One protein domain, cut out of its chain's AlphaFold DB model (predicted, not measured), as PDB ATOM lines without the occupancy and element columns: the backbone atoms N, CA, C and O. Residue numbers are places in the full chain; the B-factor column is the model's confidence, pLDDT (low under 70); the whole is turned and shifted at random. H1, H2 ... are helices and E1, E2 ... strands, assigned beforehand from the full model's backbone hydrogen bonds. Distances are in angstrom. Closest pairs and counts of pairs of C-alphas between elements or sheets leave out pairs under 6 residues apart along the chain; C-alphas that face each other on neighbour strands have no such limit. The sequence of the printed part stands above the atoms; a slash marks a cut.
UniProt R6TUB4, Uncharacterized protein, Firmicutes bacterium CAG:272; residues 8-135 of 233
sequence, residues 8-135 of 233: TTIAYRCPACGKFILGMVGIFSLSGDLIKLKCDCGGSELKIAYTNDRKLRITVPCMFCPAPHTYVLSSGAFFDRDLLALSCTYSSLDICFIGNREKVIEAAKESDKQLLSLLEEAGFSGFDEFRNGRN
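What this domain is: This is residues 8 to 135 of the 233 residues of an uncharacterized protein of Firmicutes bacterium CAG:272 (UniProt R6TUB4). Two four-stranded sheets stand face to face as a sandwich, their strands crossed at 33 degrees, and the long helix H2 packs on the first sheet along E8, on the side away from the second. The short helix H1 sits at one end of the sandwich, and the small helix H3 follows H2 at the far end of the domain's length. The printed part has 128 residues, with three named helices and eight named strands in the order E1 E2 E3 E4 E5 E6 H1 E7 E8 H2 H3; the sheets run E2 E1 E8 E7 and E3 E4 E5 E6, both antiparallel throughout, and the class is mixed, helices and strands. The whole is compact, with a radius of gyration of the C-alphas of 14.8 A, and elongated, spanning 46 by 26 by 25 A.

Where its parts are: E1, residues 8 to 13, is 17.0 A long and begins at C-alpha 8 at (-24.300, 5.642, 12.665). E2, residues 20 to 26, is 19.4 A long. E3 is residues 34 to 38, 12.4 A; E4 is residues 45 to 50, 16.5 A; E5 is residues 55 to 60, 15.8 A; and E6 is residues 69 to 74, 16.6 A. H1, residues 75 to 79, is 6.0 A long. E7, residues 83 to 87, is 12.8 A long, and E8, residues 94 to 99, is 14.0 A long. H2, residues 101 to 121, is 30.3 A long, from C-alpha 101 at (-29.250, 2.428, 17.220) to C-alpha 121 at (-48.946, -16.846, 4.697). H3, residues 127 to 133, is 9.3 A long and ends at C-alpha 133 at (-38.046, -26.038, 2.954).

How they stand to each other: In the first sheet E1 and E2 form a hairpin, with N 10 and O 23 within hydrogen-bond range at 2.8 A. E1 and E8 are antiparallel at 168 degrees, with N 11 and O 97 at 2.8 A. E7 and E8 form a hairpin, with N 86 and O 96 at 2.8 A. The second sheet is a meander, each strand the antiparallel neighbour of the one before: N 35 and O 48 are 2.8 A apart between E3 and E4, N 49 and O 57 2.8 A between E4 and E5, and N 58 and O 71 2.8 A between E5 and E6. The parts of the two sheets that face each other are 10.2 A centre to centre, their best planes 12 degrees apart. Across the sandwich, the closest C-alphas of E5 and E8 are those of Val 60 and Cys 96, 7.1 A apart. H1 only grazes each sheet. H2 is on the first sheet, two layers with the helix on one face, at a height over the sheet of 8.2 A. It lies over E8 and only just over E1, on which 3 of its C-alphas fall, and runs along the strands, at 3 degrees to E8 on the local plane. The closest C-alphas of E8 and H2 are those of Phe 97 and Val 104, 5.7 A. H2 only just touches H3, with residues 116 to 119 alone and 3 pairs of C-alphas within 8 A; the closest are those of Leu 116 and Phe 127, 7.0 A. Their tilt of 37 degrees is only just steep, and they run the same way. H3 is on neither sheet. In H1, H2 and H3 every O i to N i+4 pair is within hydrogen-bond range.

The domain as a whole: The two C-alphas farthest apart are those of Ser 31 and Gly 123, 47.3 A. The printed part has no cut, and no link is long. The mean pLDDT of the printed part is 78.4; residues 27 to 33, 41, 43, 52 and 125 to 135 are under 70.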
ATOM      1  N   THR A   8     -22.951   6.138  12.948       82.44
ATOM      2  CA  THR A   8     -24.300   5.642  12.665       82.44
ATOM      3  C   THR A   8     -24.330   4.131  12.838       82.44
ATOM      4  O   THR A   8     -23.321   3.444  12.654       82.44
ATOM      5  N   THR A   9     -25.482   3.597  13.231       83.75
ATOM      6  CA  THR A   9     -25.686   2.151  13.321       83.75
ATOM      7  C   THR A   9     -26.259   1.665  12.004       83.75
ATOM      8  O   THR A   9     -27.219   2.238  11.504       83.75
ATOM      9  N   ILE A  10     -25.692   0.598  11.458       86.06
ATOM     10  CA  ILE A  10     -26.239  -0.124  10.313       86.06
ATOM     11  C   ILE A  10     -26.662  -1.520  10.757       86.06
ATOM     12  O   ILE A  10     -25.960  -2.171  11.526       86.06
ATOM     13  N   ALA A  11     -27.797  -1.995  10.268       87.31
ATOM     14  CA  ALA A  11     -28.242  -3.366  10.422       87.31
ATOM     15  C   ALA A  11     -28.583  -3.944   9.052       87.31
ATOM     16  O   ALA A  11     -29.188  -3.252   8.238       87.31
ATOM     17  N   TYR A  12     -28.227  -5.197   8.787       90.19
ATOM     18  CA  TYR A  12     -28.668  -5.895   7.577       90.19
ATOM     19  C   TYR A  12     -29.163  -7.294   7.890       90.19
ATOM     20  O   TYR A  12     -28.701  -7.919   8.846       90.19
ATOM     21  N   ARG A  13     -30.095  -7.788   7.078       85.12
ATOM     22  CA  ARG A  13     -30.610  -9.147   7.202       85.12
ATOM     23  C   ARG A  13     -29.661 -10.133   6.531       85.12
ATOM     24  O   ARG A  13     -29.390 -10.033   5.336       85.12
ATOM     25  N   CYS A  14     -29.176 -11.110   7.286       82.88
ATOM     26  CA  CYS A  14     -28.372 -12.189   6.731       82.88
ATOM     27  C   CYS A  14     -29.264 -13.145   5.916       82.88
ATOM     28  O   CYS A  14     -30.200 -13.712   6.482       82.88
ATOM     29  N   PRO A  15     -28.976 -13.411   4.629       80.25
ATOM     30  CA  PRO A  15     -29.751 -14.368   3.840       80.25
ATOM     31  C   PRO A  15     -29.563 -15.827   4.275       80.25
ATOM     32  O   PRO A  15     -30.415 -16.659   3.979       80.25
ATOM     33  N   ALA A  16     -28.463 -16.143   4.969       74.38
ATOM     34  CA  ALA A  16     -28.161 -17.503   5.404       74.38
ATOM     35  C   ALA A  16     -28.886 -17.884   6.704       74.38
ATOM     36  O   ALA A  16     -29.397 -18.992   6.810       74.38
ATOM     37  N   CYS A  17     -28.933 -16.984   7.694       74.75
ATOM     38  CA  CYS A  17     -29.544 -17.265   9.000       74.75
ATOM     39  C   CYS A  17     -30.805 -16.446   9.304       74.75
ATOM     40  O   CYS A  17     -31.390 -16.628  10.366       74.75
ATOM     41  N   GLY A  18     -31.197 -15.510   8.434       74.62
ATOM     42  CA  GLY A  18     -32.422 -14.711   8.565       74.62
ATOM     43  C   GLY A  18     -32.350 -13.577   9.585       74.62
ATOM     44  O   GLY A  18     -33.163 -12.657   9.531       74.62
ATOM     45  N   LYS A  19     -31.353 -13.607  10.476       77.19
ATOM     46  CA  LYS A  19     -31.168 -12.636  11.558       77.19
ATOM     47  C   LYS A  19     -30.620 -11.308  11.043       77.19
ATOM     48  O   LYS A  19     -29.821 -11.268  10.102       77.19
ATOM     49  N   PHE A  20     -30.990 -10.229  11.725       81.88
ATOM     50  CA  PHE A  20     -30.357  -8.929  11.536       81.88
ATOM     51  C   PHE A  20     -29.022  -8.847  12.267       81.88
ATOM     52  O   PHE A  20     -28.930  -9.128  13.460       81.88
ATOM     53  N   ILE A  21     -27.997  -8.412  11.542       84.00
ATOM     54  CA  ILE A  21     -26.647  -8.198  12.050       84.00
ATOM     55  C   ILE A  21     -26.413  -6.703  12.149       84.00
ATOM     56  O   ILE A  21     -26.532  -5.995  11.149       84.00
ATOM     57  N   LEU A  22     -26.088  -6.234  13.352       82.88
ATOM     58  CA  LEU A  22     -25.844  -4.827  13.639       82.88
ATOM     59  C   LEU A  22     -24.346  -4.519  13.628       82.88
ATOM     60  O   LEU A  22     -23.541  -5.273  14.165       82.88
ATOM     61  N   GLY A  23     -23.986  -3.367  13.077       80.75
ATOM     62  CA  GLY A  23     -22.640  -2.815  13.095       80.75
ATOM     63  C   GLY A  23     -22.670  -1.308  13.307       80.75
ATOM     64  O   GLY A  23     -23.647  -0.636  12.984       80.75
ATOM     65  N   MET A  24     -21.591  -0.769  13.862       79.75
ATOM     66  CA  MET A  24     -21.402   0.675  13.990       79.75
ATOM     67  C   MET A  24     -20.431   1.139  12.915       79.75
ATOM     68  O   MET A  24     -19.404   0.501  12.682       79.75
ATOM     69  N   VAL A  25     -20.768   2.239  12.253       77.19
ATOM     70  CA  VAL A  25     -19.973   2.821  11.176       77.19
ATOM     71  C   VAL A  25     -19.700   4.273  11.526       77.19
ATOM     72  O   VAL A  25     -20.623   5.076  11.638       77.19
ATOM     73  N   GLY A  26     -18.426   4.602  11.713       72.44
ATOM     74  CA  GLY A  26     -17.964   5.964  11.960       72.44
ATOM     75  C   GLY A  26     -17.495   6.658  10.684       72.44
ATOM     76  O   GLY A  26     -17.057   6.016   9.732       72.44
ATOM     77  N   ILE A  27     -17.532   7.992  10.687       62.38
ATOM     78  CA  ILE A  27     -17.037   8.830   9.581       62.38
ATOM     79  C   ILE A  27     -15.501   8.812   9.448       62.38
ATOM     80  O   ILE A  27     -14.966   9.293   8.454       62.38
ATOM     81  N   PHE A  28     -14.797   8.286  10.458       53.78
ATOM     82  CA  PHE A  28     -13.333   8.261  10.555       53.78
ATOM     83  C   PHE A  28     -12.669   7.011   9.960       53.78
ATOM     84  O   PHE A  28     -11.456   6.854  10.079       53.78
ATOM     85  N   SER A  29     -13.424   6.134   9.302       54.28
ATOM     86  CA  SER A  29     -12.831   5.098   8.449       54.28
ATOM     87  C   SER A  29     -12.119   5.791   7.280       54.28
ATOM     88  O   SER A  29     -12.718   6.638   6.616       54.28
ATOM     89  N   LEU A  30     -10.824   5.530   7.094       47.16
ATOM     90  CA  LEU A  30      -9.948   6.314   6.225       47.16
ATOM     91  C   LEU A  30     -10.464   6.330   4.779       47.16
ATOM     92  O   LEU A  30     -11.126   5.408   4.306       47.16
ATOM     93  N   SER A  31     -10.149   7.402   4.048       46.12
ATOM     94  CA  SER A  31     -10.456   7.512   2.618       46.12
ATOM     95  C   SER A  31      -9.786   6.360   1.854       46.12
ATOM     96  O   SER A  31      -8.574   6.373   1.670       46.12
ATOM     97  N   GLY A  32     -10.574   5.357   1.453       52.31
ATOM     98  CA  GLY A  32     -10.097   4.118   0.822       52.31
ATOM     99  C   GLY A  32     -10.447   2.834   1.584       52.31
ATOM    100  O   GLY A  32     -10.294   1.749   1.025       52.31
ATOM    101  N   ASP A  33     -10.962   2.935   2.813       64.31
ATOM    102  CA  ASP A  33     -11.340   1.768   3.604       64.31
ATOM    103  C   ASP A  33     -12.642   1.133   3.099       64.31
ATOM    104  O   ASP A  33     -13.693   1.770   2.968       64.31
ATOM    105  N   LEU A  34     -12.559  -0.171   2.839       72.69
ATOM    106  CA  LEU A  34     -13.703  -1.049   2.648       72.69
ATOM    107  C   LEU A  34     -14.103  -1.610   4.015       72.69
ATOM    108  O   LEU A  34     -13.423  -2.482   4.557       72.69
ATOM    109  N   ILE A  35     -15.228  -1.155   4.555       81.50
ATOM    110  CA  ILE A  35     -15.789  -1.704   5.790       81.50
ATOM    111  C   ILE A  35     -16.576  -2.961   5.438       81.50
ATOM    112  O   ILE A  35     -17.405  -2.952   4.525       81.50
ATOM    113  N   LYS A  36     -16.334  -4.044   6.176       82.50
ATOM    114  CA  LYS A  36     -17.073  -5.300   6.043       82.50
ATOM    115  C   LYS A  36     -17.740  -5.648   7.364       82.50
ATOM    116  O   LYS A  36     -17.054  -5.804   8.370       82.50
ATOM    117  N   LEU A  37     -19.056  -5.813   7.346       81.56
ATOM    118  CA  LEU A  37     -19.828  -6.295   8.483       81.56
ATOM    119  C   LEU A  37     -20.221  -7.749   8.228       81.56
ATOM    120  O   LEU A  37     -21.130  -8.037   7.448       81.56
ATOM    121  N   LYS A  38     -19.500  -8.669   8.865       79.19
ATOM    122  CA  LYS A  38     -19.711 -10.111   8.713       79.19
ATOM    123  C   LYS A  38     -20.812 -10.594   9.646       79.19
ATOM    124  O   LYS A  38     -20.942 -10.095  10.758       79.19
ATOM    125  N   CYS A  39     -21.593 -11.559   9.184       79.69
ATOM    126  CA  CYS A  39     -22.535 -12.269  10.034       79.69
ATOM    127  C   CYS A  39     -21.802 -13.283  10.922       79.69
ATOM    128  O   CYS A  39     -20.893 -13.963  10.443       79.69
ATOM    129  N   ASP A  40     -22.253 -13.458  12.165       72.81
ATOM    130  CA  ASP A  40     -21.711 -14.467  13.087       72.81
ATOM    131  C   ASP A  40     -21.899 -15.908  12.581       72.81
ATOM    132  O   ASP A  40     -21.164 -16.804  12.983       72.81
ATOM    133  N   CYS A  41     -22.845 -16.150  11.659       69.00
ATOM    134  CA  CYS A  41     -22.998 -17.460  11.018       69.00
ATOM    135  C   CYS A  41     -21.992 -17.718   9.881       69.00
ATOM    136  O   CYS A  41     -21.989 -18.805   9.313       69.00
ATOM    137  N   GLY A  42     -21.197 -16.718   9.482       74.50
ATOM    138  CA  GLY A  42     -20.235 -16.809   8.378       74.50
ATOM    139  C   GLY A  42     -20.837 -16.796   6.966       74.50
ATOM    140  O   GLY A  42     -20.101 -16.624   6.000       74.50
ATOM    141  N   GLY A  43     -22.161 -16.919   6.822       68.88
ATOM    142  CA  GLY A  43     -22.827 -17.068   5.522       68.88
ATOM    143  C   GLY A  43     -23.057 -15.777   4.729       68.88
ATOM    144  O   GLY A  43     -23.559 -15.837   3.611       68.88
ATOM    145  N   SER A  44     -22.747 -14.600   5.281       80.44
ATOM    146  CA  SER A  44     -22.859 -13.339   4.538       80.44
ATOM    147  C   SER A  44     -22.013 -12.207   5.119       80.44
ATOM    148  O   SER A  44     -21.599 -12.233   6.283       80.44
ATOM    149  N   GLU A  45     -21.760 -11.198   4.283       85.62
ATOM    150  CA  GLU A  45     -21.113  -9.952   4.675       85.62
ATOM    151  C   GLU A  45     -21.748  -8.757   3.953       85.62
ATOM    152  O   GLU A  45     -21.983  -8.797   2.743       85.62
ATOM    153  N   LEU A  46     -21.991  -7.673   4.691       86.19
ATOM    154  CA  LEU A  46     -22.319  -6.366   4.129       86.19
ATOM    155  C   LEU A  46     -21.028  -5.584   3.888       86.19
ATOM    156  O   LEU A  46     -20.121  -5.604   4.722       86.19
ATOM    157  N   LYS A  47     -20.946  -4.873   2.760       88.44
ATOM    158  CA  LYS A  47     -19.767  -4.076   2.385       88.44
ATOM    159  C   LYS A  47     -20.123  -2.605   2.264       88.44
ATOM    160  O   LYS A  47     -21.127  -2.272   1.644       88.44
ATOM    161  N   ILE A  48     -19.274  -1.733   2.790       87.00
ATOM    162  CA  ILE A  48     -19.386  -0.281   2.635       87.00
ATOM    163  C   ILE A  48     -18.060   0.227   2.091       87.00
ATOM    164  O   ILE A  48     -17.022   0.057   2.724       87.00
ATOM    165  N   ALA A  49     -18.096   0.839   0.914       85.75
ATOM    166  CA  ALA A  49     -16.939   1.448   0.282       85.75
ATOM    167  C   ALA A  49     -17.143   2.959   0.169       85.75
ATOM    168  O   ALA A  49     -18.155   3.420  -0.369       85.75
ATOM    169  N   TYR A  50     -16.163   3.732   0.632       81.00
ATOM    170  CA  TYR A  50     -16.111   5.163   0.358       81.00
ATOM    171  C   TYR A  50     -15.672   5.391  -1.087       81.00
ATOM    172  O   TYR A  50     -14.691   4.821  -1.558       81.00
ATOM    173  N   THR A  51     -16.416   6.225  -1.802       76.31
ATOM    174  CA  THR A  51     -16.075   6.646  -3.164       76.31
ATOM    175  C   THR A  51     -15.416   8.022  -3.140       76.31
ATOM    176  O   THR A  51     -15.674   8.831  -2.242       76.31
ATOM    177  N   ASN A  52     -14.596   8.309  -4.153       69.69
ATOM    178  CA  ASN A  52     -13.860   9.574  -4.276       69.69
ATOM    179  C   ASN A  52     -14.789  10.805  -4.304       69.69
ATOM    180  O   ASN A  52     -14.405  11.883  -3.857       69.69
ATOM    181  N   ASP A  53     -16.040  10.632  -4.734       71.06
ATOM    182  CA  ASP A  53     -17.082  11.663  -4.797       71.06
ATOM    183  C   ASP A  53     -17.786  11.952  -3.453       71.06
ATOM    184  O   ASP A  53     -18.886  12.507  -3.437       71.06
ATOM    185  N   ARG A  54     -17.201  11.559  -2.309       72.31
ATOM    186  CA  ARG A  54     -17.813  11.683  -0.963       72.31
ATOM    187  C   ARG A  54     -19.171  10.972  -0.837       72.31
ATOM    188  O   ARG A  54     -20.042  11.393  -0.071       72.31
ATOM    189  N   LYS A  55     -19.368   9.898  -1.601       82.81
ATOM    190  CA  LYS A  55     -20.533   9.008  -1.496       82.81
ATOM    191  C   LYS A  55     -20.108   7.668  -0.903       82.81
ATOM    192  O   LYS A  55     -18.968   7.242  -1.085       82.81
ATOM    193  N   LEU A  56     -21.032   6.994  -0.238       85.38
ATOM    194  CA  LEU A  56     -20.863   5.636   0.255       85.38
ATOM    195  C   LEU A  56     -21.588   4.676  -0.680       85.38
ATOM    196  O   LEU A  56     -22.767   4.864  -0.984       85.38
ATOM    197  N   ARG A  57     -20.877   3.643  -1.124       88.56
ATOM    198  CA  ARG A  57     -21.449   2.500  -1.829       88.56
ATOM    199  C   ARG A  57     -21.648   1.371  -0.830       88.56
ATOM    200  O   ARG A  57     -20.676   0.875  -0.271       88.56
ATOM    201  N   ILE A  58     -22.893   0.970  -0.626       89.88
ATOM    202  CA  ILE A  58     -23.284  -0.068   0.324       89.88
ATOM    203  C   ILE A  58     -23.776  -1.262  -0.475       89.88
ATOM    204  O   ILE A  58     -24.743  -1.144  -1.223       89.88
ATOM    205  N   THR A  59     -23.117  -2.402  -0.317       89.75
ATOM    206  CA  THR A  59     -23.526  -3.668  -0.918       89.75
ATOM    207  C   THR A  59     -24.143  -4.546   0.162       89.75
ATOM    208  O   THR A  59     -23.451  -4.981   1.086       89.75
ATOM    209  N   VAL A  60     -25.448  -4.780   0.041       90.56
ATOM    210  CA  VAL A  60     -26.277  -5.512   0.998       90.56
ATOM    211  C   VAL A  60     -26.679  -6.858   0.384       90.56
ATOM    212  O   VAL A  60     -27.282  -6.873  -0.693       90.56
ATOM    213  N   PRO A  61     -26.372  -7.994   1.030       84.69
ATOM    214  CA  PRO A  61     -26.854  -9.294   0.576       84.69
ATOM    215  C   PRO A  61     -28.382  -9.395   0.723       84.69
ATOM    216  O   PRO A  61     -28.953  -8.873   1.677       84.69
ATOM    217  N   CYS A  62     -29.047 -10.067  -0.217       84.00
ATOM    218  CA  CYS A  62     -30.501 -10.234  -0.228       84.00
ATOM    219  C   CYS A  62     -30.866 -11.715  -0.149       84.00
ATOM    220  O   CYS A  62     -30.180 -12.542  -0.738       84.00
ATOM    221  N   MET A  63     -31.951 -12.044   0.553       75.75
ATOM    222  CA  MET A  63     -32.458 -13.421   0.621       75.75
ATOM    223  C   MET A  63     -33.397 -13.792  -0.534       75.75
ATOM    224  O   MET A  63     -33.643 -14.972  -0.746       75.75
ATOM    225  N   PHE A  64     -33.918 -12.797  -1.260       74.12
ATOM    226  CA  PHE A  64     -34.881 -12.992  -2.352       74.12
ATOM    227  C   PHE A  64     -34.270 -12.802  -3.741       74.12
ATOM    228  O   PHE A  64     -34.783 -13.342  -4.714       74.12
ATOM    229  N   CYS A  65     -33.192 -12.021  -3.845       74.75
ATOM    230  CA  CYS A  65     -32.554 -11.706  -5.120       74.75
ATOM    231  C   CYS A  65     -31.314 -12.583  -5.348       74.75
ATOM    232  O   CYS A  65     -30.579 -12.841  -4.393       74.75
ATOM    233  N   PRO A  66     -31.015 -12.961  -6.606       70.88
ATOM    234  CA  PRO A  66     -29.825 -13.749  -6.942       70.88
ATOM    235  C   PRO A  66     -28.519 -12.960  -6.760       70.88
ATOM    236  O   PRO A  66     -27.462 -13.541  -6.527       70.88
ATOM    237  N   ALA A  67     -28.585 -11.628  -6.849       76.94
ATOM    238  CA  ALA A  67     -27.452 -10.731  -6.665       76.94
ATOM    239  C   ALA A  67     -27.668  -9.800  -5.456       76.94
ATOM    240  O   ALA A  67     -28.805  -9.405  -5.175       76.94
ATOM    241  N   PRO A  68     -26.591  -9.404  -4.749       83.62
ATOM    242  CA  PRO A  68     -26.679  -8.427  -3.670       83.62
ATOM    243  C   PRO A  68     -27.058  -7.041  -4.207       83.62
ATOM    244  O   PRO A  68     -26.612  -6.620  -5.278       83.62
ATOM    245  N   HIS A  69     -27.832  -6.286  -3.429       87.75
ATOM    246  CA  HIS A  69     -28.205  -4.922  -3.789       87.75
ATOM    247  C   HIS A  69     -27.053  -3.964  -3.528       87.75
ATOM    248  O   HIS A  69     -26.372  -4.053  -2.508       87.75
ATOM    249  N   THR A  70     -26.857  -3.009  -4.435       89.62
ATOM    250  CA  THR A  70     -25.873  -1.940  -4.261       89.62
ATOM    251  C   THR A  70     -26.577  -0.591  -4.220       89.62
ATOM    252  O   THR A  70     -27.210  -0.188  -5.191       89.62
ATOM    253  N   TYR A  71     -26.425   0.122  -3.106       88.69
ATOM    254  CA  TYR A  71     -26.977   1.455  -2.886       88.69
ATOM    255  C   TYR A  71     -25.851   2.482  -2.848       88.69
ATOM    256  O   TYR A  71     -24.786   2.227  -2.284       88.69
ATOM    257  N   VAL A  72     -26.080   3.655  -3.434       89.44
ATOM    258  CA  VAL A  72     -25.130   4.771  -3.383       89.44
ATOM    259  C   VAL A  72     -25.781   5.929  -2.645       89.44
ATOM    260  O   VAL A  72     -26.739   6.522  -3.133       89.44
ATOM    261  N   LEU A  73     -25.249   6.252  -1.470       87.31
ATOM    262  CA  LEU A  73     -25.762   7.298  -0.592       87.31
ATOM    263  C   LEU A  73     -24.728   8.409  -0.427       87.31
ATOM    264  O   LEU A  73     -23.525   8.164  -0.452       87.31
ATOM    265  N   SER A  74     -25.174   9.650  -0.243       85.75
ATOM    266  CA  SER A  74     -24.273  10.717   0.200       85.75
ATOM    267  C   SER A  74     -23.918  10.522   1.676       85.75
ATOM    268  O   SER A  74     -24.718   9.970   2.435       85.75
ATOM    269  N   SER A  75     -22.758  11.019   2.119       81.31
ATOM    270  CA  SER A  75     -22.401  10.963   3.545       81.31
ATOM    271  C   SER A  75     -23.466  11.600   4.443       81.31
ATOM    272  O   SER A  75     -23.793  11.044   5.484       81.31
ATOM    273  N   GLY A  76     -24.085  12.706   4.017       79.56
ATOM    274  CA  GLY A  76     -25.193  13.308   4.767       79.56
ATOM    275  C   GLY A  76     -26.399  12.370   4.898       79.56
ATOM    276  O   GLY A  76     -26.930  12.195   5.987       79.56
ATOM    277  N   ALA A  77     -26.802  11.682   3.824       82.25
ATOM    278  CA  ALA A  77     -27.913  10.730   3.892       82.25
ATOM    279  C   ALA A  77     -27.609   9.505   4.774       82.25
ATOM    280  O   ALA A  77     -28.531   8.929   5.339       82.25
ATOM    281  N   PHE A  78     -26.339   9.118   4.894       82.75
ATOM    282  CA  PHE A  78     -25.915   7.974   5.700       82.75
ATOM    283  C   PHE A  78     -25.771   8.305   7.198       82.75
ATOM    284  O   PHE A  78     -26.156   7.500   8.041       82.75
ATOM    285  N   PHE A  79     -25.232   9.484   7.536       81.44
ATOM    286  CA  PHE A  79     -24.916   9.861   8.922       81.44
ATOM    287  C   PHE A  79     -25.936  10.798   9.582       81.44
ATOM    288  O   PHE A  79     -26.041  10.790  10.803       81.44
ATOM    289  N   ASP A  80     -26.667  11.611   8.813       80.69
ATOM    290  CA  ASP A  80     -27.537  12.659   9.375       80.69
ATOM    291  C   ASP A  80     -29.011  12.238   9.474       80.69
ATOM    292  O   ASP A  80     -29.840  12.986   9.987       80.69
ATOM    293  N   ARG A  81     -29.367  11.053   8.963       81.31
ATOM    294  CA  ARG A  81     -30.732  10.520   9.038       81.31
ATOM    295  C   ARG A  81     -30.951   9.791  10.363       81.31
ATOM    296  O   ARG A  81     -30.145   8.958  10.762       81.31
ATOM    297  N   ASP A  82     -32.101  10.045  10.983       83.62
ATOM    298  CA  ASP A  82     -32.564   9.317  12.169       83.62
ATOM    299  C   ASP A  82     -32.766   7.818  11.914       83.62
ATOM    300  O   ASP A  82     -32.409   6.988  12.750       83.62
ATOM    301  N   LEU A  83     -33.365   7.490  10.770       89.62
ATOM    302  CA  LEU A  83     -33.572   6.134  10.286       89.62
ATOM    303  C   LEU A  83     -33.709   6.178   8.762       89.62
ATOM    304  O   LEU A  83     -34.448   6.995   8.210       89.62
ATOM    305  N   LEU A  84     -32.994   5.291   8.091       91.69
ATOM    306  CA  LEU A  84     -33.047   5.057   6.662       91.69
ATOM    307  C   LEU A  84     -33.228   3.559   6.441       91.69
ATOM    308  O   LEU A  84     -32.389   2.770   6.870       91.69
ATOM    309  N   ALA A  85     -34.309   3.186   5.766       91.75
ATOM    310  CA  ALA A  85     -34.568   1.820   5.343       91.75
ATOM    311  C   ALA A  85     -34.170   1.649   3.872       91.75
ATOM    312  O   ALA A  85     -34.487   2.487   3.024       91.75
ATOM    313  N   LEU A  86     -33.435   0.582   3.584       90.50
ATOM    314  CA  LEU A  86     -33.079   0.141   2.247       90.50
ATOM    315  C   LEU A  86     -33.892  -1.115   1.949       90.50
ATOM    316  O   LEU A  86     -33.657  -2.173   2.542       90.50
ATOM    317  N   SER A  87     -34.843  -0.982   1.030       87.81
ATOM    318  CA  SER A  87     -35.760  -2.045   0.640       87.81
ATOM    319  C   SER A  87     -35.291  -2.796  -0.599       87.81
ATOM    320  O   SER A  87     -34.666  -2.245  -1.514       87.81
ATOM    321  N   CYS A  88     -35.602  -4.089  -0.623       84.12
ATOM    322  CA  CYS A  88     -35.501  -4.927  -1.803       84.12
ATOM    323  C   CYS A  88     -36.621  -4.552  -2.781       84.12
ATOM    324  O   CYS A  88     -37.796  -4.619  -2.434       84.12
ATOM    325  N   THR A  89     -36.283  -4.209  -4.022       81.06
ATOM    326  CA  THR A  89     -37.280  -3.843  -5.046       81.06
ATOM    327  C   THR A  89     -38.156  -5.010  -5.492       81.06
ATOM    328  O   THR A  89     -39.217  -4.783  -6.057       81.06
ATOM    329  N   TYR A  90     -37.706  -6.249  -5.275       77.31
ATOM    330  CA  TYR A  90     -38.445  -7.447  -5.662       77.31
ATOM    331  C   TYR A  90     -39.487  -7.836  -4.607       77.31
ATOM    332  O   TYR A  90     -40.663  -7.968  -4.920       77.31
ATOM    333  N   SER A  91     -39.073  -7.976  -3.346       75.62
ATOM    334  CA  SER A  91     -39.964  -8.407  -2.261       75.62
ATOM    335  C   SER A  91     -40.616  -7.255  -1.497       75.62
ATOM    336  O   SER A  91     -41.437  -7.502  -0.622       75.62
ATOM    337  N   SER A  92     -40.233  -6.005  -1.772       83.38
ATOM    338  CA  SER A  92     -40.618  -4.809  -1.001       83.38
ATOM    339  C   SER A  92     -40.267  -4.862   0.493       83.38
ATOM    340  O   SER A  92     -40.636  -3.962   1.240       83.38
ATOM    341  N   LEU A  93     -39.518  -5.880   0.930       84.25
ATOM    342  CA  LEU A  93     -39.051  -6.010   2.303       84.25
ATOM    343  C   LEU A  93     -37.799  -5.175   2.529       84.25
ATOM    344  O   LEU A  93     -36.869  -5.171   1.714       84.25
ATOM    345  N   ASP A  94     -37.750  -4.529   3.685       90.00
ATOM    346  CA  ASP A  94     -36.563  -3.828   4.150       90.00
ATOM    347  C   ASP A  94     -35.453  -4.823   4.506       90.00
ATOM    348  O   ASP A  94     -35.604  -5.688   5.372       90.00
ATOM    349  N   ILE A  95     -34.319  -4.706   3.812       87.12
ATOM    350  CA  ILE A  95     -33.169  -5.612   3.949       87.12
ATOM    351  C   ILE A  95     -32.024  -4.993   4.750       87.12
ATOM    352  O   ILE A  95     -31.156  -5.715   5.247       87.12
ATOM    353  N   CYS A  96     -32.002  -3.666   4.882       90.69
ATOM    354  CA  CYS A  96     -30.987  -2.955   5.647       90.69
ATOM    355  C   CYS A  96     -31.526  -1.649   6.237       90.69
ATOM    356  O   CYS A  96     -32.279  -0.928   5.591       90.69
ATOM    357  N   PHE A  97     -31.108  -1.337   7.461       90.06
ATOM    358  CA  PHE A  97     -31.479  -0.136   8.202       90.06
ATOM    359  C   PHE A  97     -30.234   0.625   8.635       90.06
ATOM    360  O   PHE A  97     -29.262   0.012   9.068       90.06
ATOM    361  N   ILE A  98     -30.254   1.950   8.541       90.06
ATOM    362  CA  ILE A  98     -29.137   2.825   8.912       90.06
ATOM    363  C   ILE A  98     -29.680   3.983   9.751       90.06
ATOM    364  O   ILE A  98     -30.690   4.572   9.383       90.06
ATOM    365  N   GLY A  99     -29.024   4.339  10.852       88.94
ATOM    366  CA  GLY A  99     -29.400   5.499  11.660       88.94
ATOM    367  C   GLY A  99     -29.134   5.317  13.148       88.94
ATOM    368  O   GLY A  99     -28.154   4.692  13.566       88.94
ATOM    369  N   ASN A 100     -30.025   5.880  13.967       87.69
ATOM    370  CA  ASN A 100     -29.953   5.755  15.417       87.69
ATOM    371  C   ASN A 100     -30.134   4.290  15.842       87.69
ATOM    372  O   ASN A 100     -31.058   3.615  15.392       87.69
ATOM    373  N   ARG A 101     -29.276   3.819  16.754       82.00
ATOM    374  CA  ARG A 101     -29.250   2.428  17.220       82.00
ATOM    375  C   ARG A 101     -30.618   1.910  17.668       82.00
ATOM    376  O   ARG A 101     -30.988   0.805  17.291       82.00
ATOM    377  N   GLU A 102     -31.352   2.679  18.468       84.62
ATOM    378  CA  GLU A 102     -32.642   2.248  19.025       84.62
ATOM    379  C   GLU A 102     -33.687   2.091  17.918       84.62
ATOM    380  O   GLU A 102     -34.315   1.038  17.808       84.62
ATOM    381  N   LYS A 103     -33.775   3.085  17.027       87.19
ATOM    382  CA  LYS A 103     -34.680   3.070  15.868       87.19
ATOM    383  C   LYS A 103     -34.343   1.955  14.883       87.19
ATOM    384  O   LYS A 103     -35.239   1.315  14.346       87.19
ATOM    385  N   VAL A 104     -33.054   1.698  14.657       85.50
ATOM    386  CA  VAL A 104     -32.580   0.605  13.796       85.50
ATOM    387  C   VAL A 104     -32.971  -0.755  14.374       85.50
ATOM    388  O   VAL A 104     -33.435  -1.614  13.632       85.50
ATOM    389  N   ILE A 105     -32.823  -0.957  15.688       83.94
ATOM    390  CA  ILE A 105     -33.240  -2.200  16.355       83.94
ATOM    391  C   ILE A 105     -34.759  -2.379  16.272       83.94
ATOM    392  O   ILE A 105     -35.228  -3.486  16.019       83.94
ATOM    393  N   GLU A 106     -35.527  -1.315  16.494       84.38
ATOM    394  CA  GLU A 106     -36.988  -1.349  16.407       84.38
ATOM    395  C   GLU A 106     -37.462  -1.680  14.986       84.38
ATOM    396  O   GLU A 106     -38.238  -2.619  14.805       84.38
ATOM    397  N   ALA A 107     -36.919  -1.000  13.973       87.00
ATOM    398  CA  ALA A 107     -37.235  -1.258  12.571       87.00
ATOM    399  C   ALA A 107     -36.830  -2.674  12.130       87.00
ATOM    400  O   ALA A 107     -37.592  -3.356  11.446       87.00
ATOM    401  N   ALA A 108     -35.668  -3.160  12.582       84.06
ATOM    402  CA  ALA A 108     -35.227  -4.529  12.332       84.06
ATOM    403  C   ALA A 108     -36.189  -5.563  12.933       84.06
ATOM    404  O   ALA A 108     -36.531  -6.535  12.265       84.06
ATOM    405  N   LYS A 109     -36.664  -5.348  14.167       83.81
ATOM    406  CA  LYS A 109     -37.662  -6.224  14.804       83.81
ATOM    407  C   LYS A 109     -38.989  -6.218  14.055       83.81
ATOM    408  O   LYS A 109     -39.595  -7.273  13.907       83.81
ATOM    409  N   GLU A 110     -39.444  -5.057  13.601       87.19
ATOM    410  CA  GLU A 110     -40.706  -4.956  12.870       87.19
ATOM    411  C   GLU A 110     -40.619  -5.635  11.499       87.19
ATOM    412  O   GLU A 110     -41.486  -6.432  11.151       87.19
ATOM    413  N   SER A 111     -39.514  -5.434  10.776       85.06
ATOM    414  CA  SER A 111     -39.223  -6.173   9.543       85.06
ATOM    415  C   SER A 111     -39.149  -7.685   9.775       85.06
ATOM    416  O   SER A 111     -39.558  -8.467   8.921       85.06
ATOM    417  N   ASP A 112     -38.621  -8.136  10.915       83.44
ATOM    418  CA  ASP A 112     -38.579  -9.560  11.261       83.44
ATOM    419  C   ASP A 112     -39.973 -10.160  11.428       83.44
ATOM    420  O   ASP A 112     -40.250 -11.215  10.863       83.44
ATOM    421  N   LYS A 113     -40.886  -9.442  12.090       82.44
ATOM    422  CA  LYS A 113     -42.294  -9.853  12.162       82.44
ATOM    423  C   LYS A 113     -42.943  -9.893  10.785       82.44
ATOM    424  O   LYS A 113     -43.603 -10.873  10.476       82.44
ATOM    425  N   GLN A 114     -42.729  -8.869   9.955       85.19
ATOM    426  CA  GLN A 114     -43.264  -8.839   8.589       85.19
ATOM    427  C   GLN A 114     -42.785 -10.038   7.771       85.19
ATOM    428  O   GLN A 114     -43.577 -10.658   7.068       85.19
ATOM    429  N   LEU A 115     -41.501 -10.394   7.887       82.56
ATOM    430  CA  LEU A 115     -40.973 -11.585   7.236       82.56
ATOM    431  C   LEU A 115     -41.664 -12.849   7.756       82.56
ATOM    432  O   LEU A 115     -42.085 -13.664   6.946       82.56
ATOM    433  N   LEU A 116     -41.791 -13.013   9.075       79.94
ATOM    434  CA  LEU A 116     -42.458 -14.179   9.660       79.94
ATOM    435  C   LEU A 116     -43.915 -14.290   9.205       79.94
ATOM    436  O   LEU A 116     -44.319 -15.368   8.791       79.94
ATOM    437  N   SER A 117     -44.665 -13.188   9.172       82.25
ATOM    438  CA  SER A 117     -46.040 -13.177   8.661       82.25
ATOM    439  C   SER A 117     -46.116 -13.586   7.189       82.25
ATOM    440  O   SER A 117     -46.948 -14.409   6.829       82.25
ATOM    441  N   LEU A 118     -45.209 -13.087   6.341       79.19
ATOM    442  CA  LEU A 118     -45.143 -13.500   4.933       79.19
ATOM    443  C   LEU A 118     -44.785 -14.984   4.772       79.19
ATOM    444  O   LEU A 118     -45.265 -15.638   3.850       79.19
ATOM    445  N   LEU A 119     -43.933 -15.519   5.649       74.12
ATOM    446  CA  LEU A 119     -43.589 -16.940   5.656       74.12
ATOM    447  C   LEU A 119     -44.774 -17.804   6.101       74.12
ATOM    448  O   LEU A 119     -45.048 -18.810   5.452       74.12
ATOM    449  N   GLU A 120     -45.501 -17.387   7.138       76.25
ATOM    450  CA  GLU A 120     -46.721 -18.054   7.609       76.25
ATOM    451  C   GLU A 120     -47.810 -18.067   6.528       76.25
ATOM    452  O   GLU A 120     -48.403 -19.113   6.265       76.25
ATOM    453  N   GLU A 121     -48.028 -16.941   5.842       78.88
ATOM    454  CA  GLU A 121     -48.946 -16.846   4.697       78.88
ATOM    455  C   GLU A 121     -48.539 -17.777   3.545       78.88
ATOM    456  O   GLU A 121     -49.396 -18.343   2.866       78.88
ATOM    457  N   ALA A 122     -47.234 -17.970   3.345       70.69
ATOM    458  CA  ALA A 122     -46.686 -18.902   2.366       70.69
ATOM    459  C   ALA A 122     -46.679 -20.372   2.844       70.69
ATOM    460  O   ALA A 122     -46.235 -21.244   2.100       70.69
ATOM    461  N   GLY A 123     -47.187 -20.661   4.048       72.25
ATOM    462  CA  GLY A 123     -47.321 -22.015   4.592       72.25
ATOM    463  C   GLY A 123     -46.106 -22.529   5.369       72.25
ATOM    464  O   GLY A 123     -46.033 -23.724   5.636       72.25
ATOM    465  N   PHE A 124     -45.167 -21.659   5.744       71.88
ATOM    466  CA  PHE A 124     -43.992 -22.016   6.543       71.88
ATOM    467  C   PHE A 124     -44.170 -21.577   8.002       71.88
ATOM    468  O   PHE A 124     -44.496 -20.428   8.278       71.88
ATOM    469  N   SER A 125     -43.871 -22.455   8.959       65.88
ATOM    470  CA  SER A 125     -43.935 -22.171  10.403       65.88
ATOM    471  C   SER A 125     -42.767 -21.327  10.933       65.88
ATOM    472  O   SER A 125     -42.739 -20.968  12.110       65.88
ATOM    473  N   GLY A 126     -41.792 -20.983  10.086       66.00
ATOM    474  CA  GLY A 126     -40.725 -20.059  10.450       66.00
ATOM    475  C   GLY A 126     -39.578 -19.992   9.448       66.00
ATOM    476  O   GLY A 126     -39.551 -20.697   8.440       66.00
ATOM    477  N   PHE A 127     -38.587 -19.150   9.751       64.25
ATOM    478  CA  PHE A 127     -37.411 -18.967   8.892       64.25
ATOM    479  C   PHE A 127     -36.602 -20.258   8.717       64.25
ATOM    480  O   PHE A 127     -36.109 -20.531   7.624       64.25
ATOM    481  N   ASP A 128     -36.488 -21.068   9.772       64.31
ATOM    482  CA  ASP A 128     -35.808 -22.357   9.688       64.31
ATOM    483  C   ASP A 128     -36.562 -23.332   8.789       64.31
ATOM    484  O   ASP A 128     -35.913 -24.022   8.022       64.31
ATOM    485  N   GLU A 129     -37.898 -23.356   8.796       65.56
ATOM    486  CA  GLU A 129     -38.673 -24.189   7.869       65.56
ATOM    487  C   GLU A 129     -38.682 -23.622   6.450       65.56
ATOM    488  O   GLU A 129     -38.663 -24.384   5.505       65.56
ATOM    489  N   PHE A 130     -38.620 -22.309   6.254       63.38
ATOM    490  CA  PHE A 130     -38.436 -21.724   4.922       63.38
ATOM    491  C   PHE A 130     -37.051 -22.043   4.339       63.38
ATOM    492  O   PHE A 130     -36.896 -22.342   3.153       63.38
ATOM    493  N   ARG A 131     -36.013 -22.002   5.180       61.69
ATOM    494  CA  ARG A 131     -34.643 -22.354   4.795       61.69
ATOM    495  C   ARG A 131     -34.492 -23.858   4.607       61.69
ATOM    496  O   ARG A 131     -33.911 -24.285   3.620       61.69
ATOM    497  N   ASN A 132     -35.032 -24.643   5.533       52.44
ATOM    498  CA  ASN A 132     -35.053 -26.091   5.442       52.44
ATOM    499  C   ASN A 132     -36.025 -26.548   4.364       52.44
ATOM    500  O   ASN A 132     -35.790 -27.606   3.843       52.44
ATOM    501  N   GLY A 133     -37.047 -25.777   3.997       46.16
ATOM    502  CA  GLY A 133     -38.046 -26.038   2.954       46.16
ATOM    503  C   GLY A 133     -37.512 -25.822   1.546       46.16
ATOM    504  O   GLY A 133     -37.952 -26.485   0.615       46.16
ATOM    505  N   ARG A 134     -36.465 -25.000   1.400       40.59
ATOM    506  CA  ARG A 134     -35.575 -25.080   0.232       40.59
ATOM    507  C   ARG A 134     -34.788 -26.400   0.168       40.59
ATOM    508  O   ARG A 134     -34.348 -26.759  -0.915       40.59
ATOM    509  N   ASN A 135     -34.691 -27.130   1.284       37.38
ATOM    510  CA  ASN A 135     -33.919 -28.369   1.454       37.38
ATOM    511  C   ASN A 135     -34.785 -29.565   1.931       37.38
ATOM    512  O   ASN A 135     -34.250 -30.615   2.293       37.38
TER     513      ASN A 135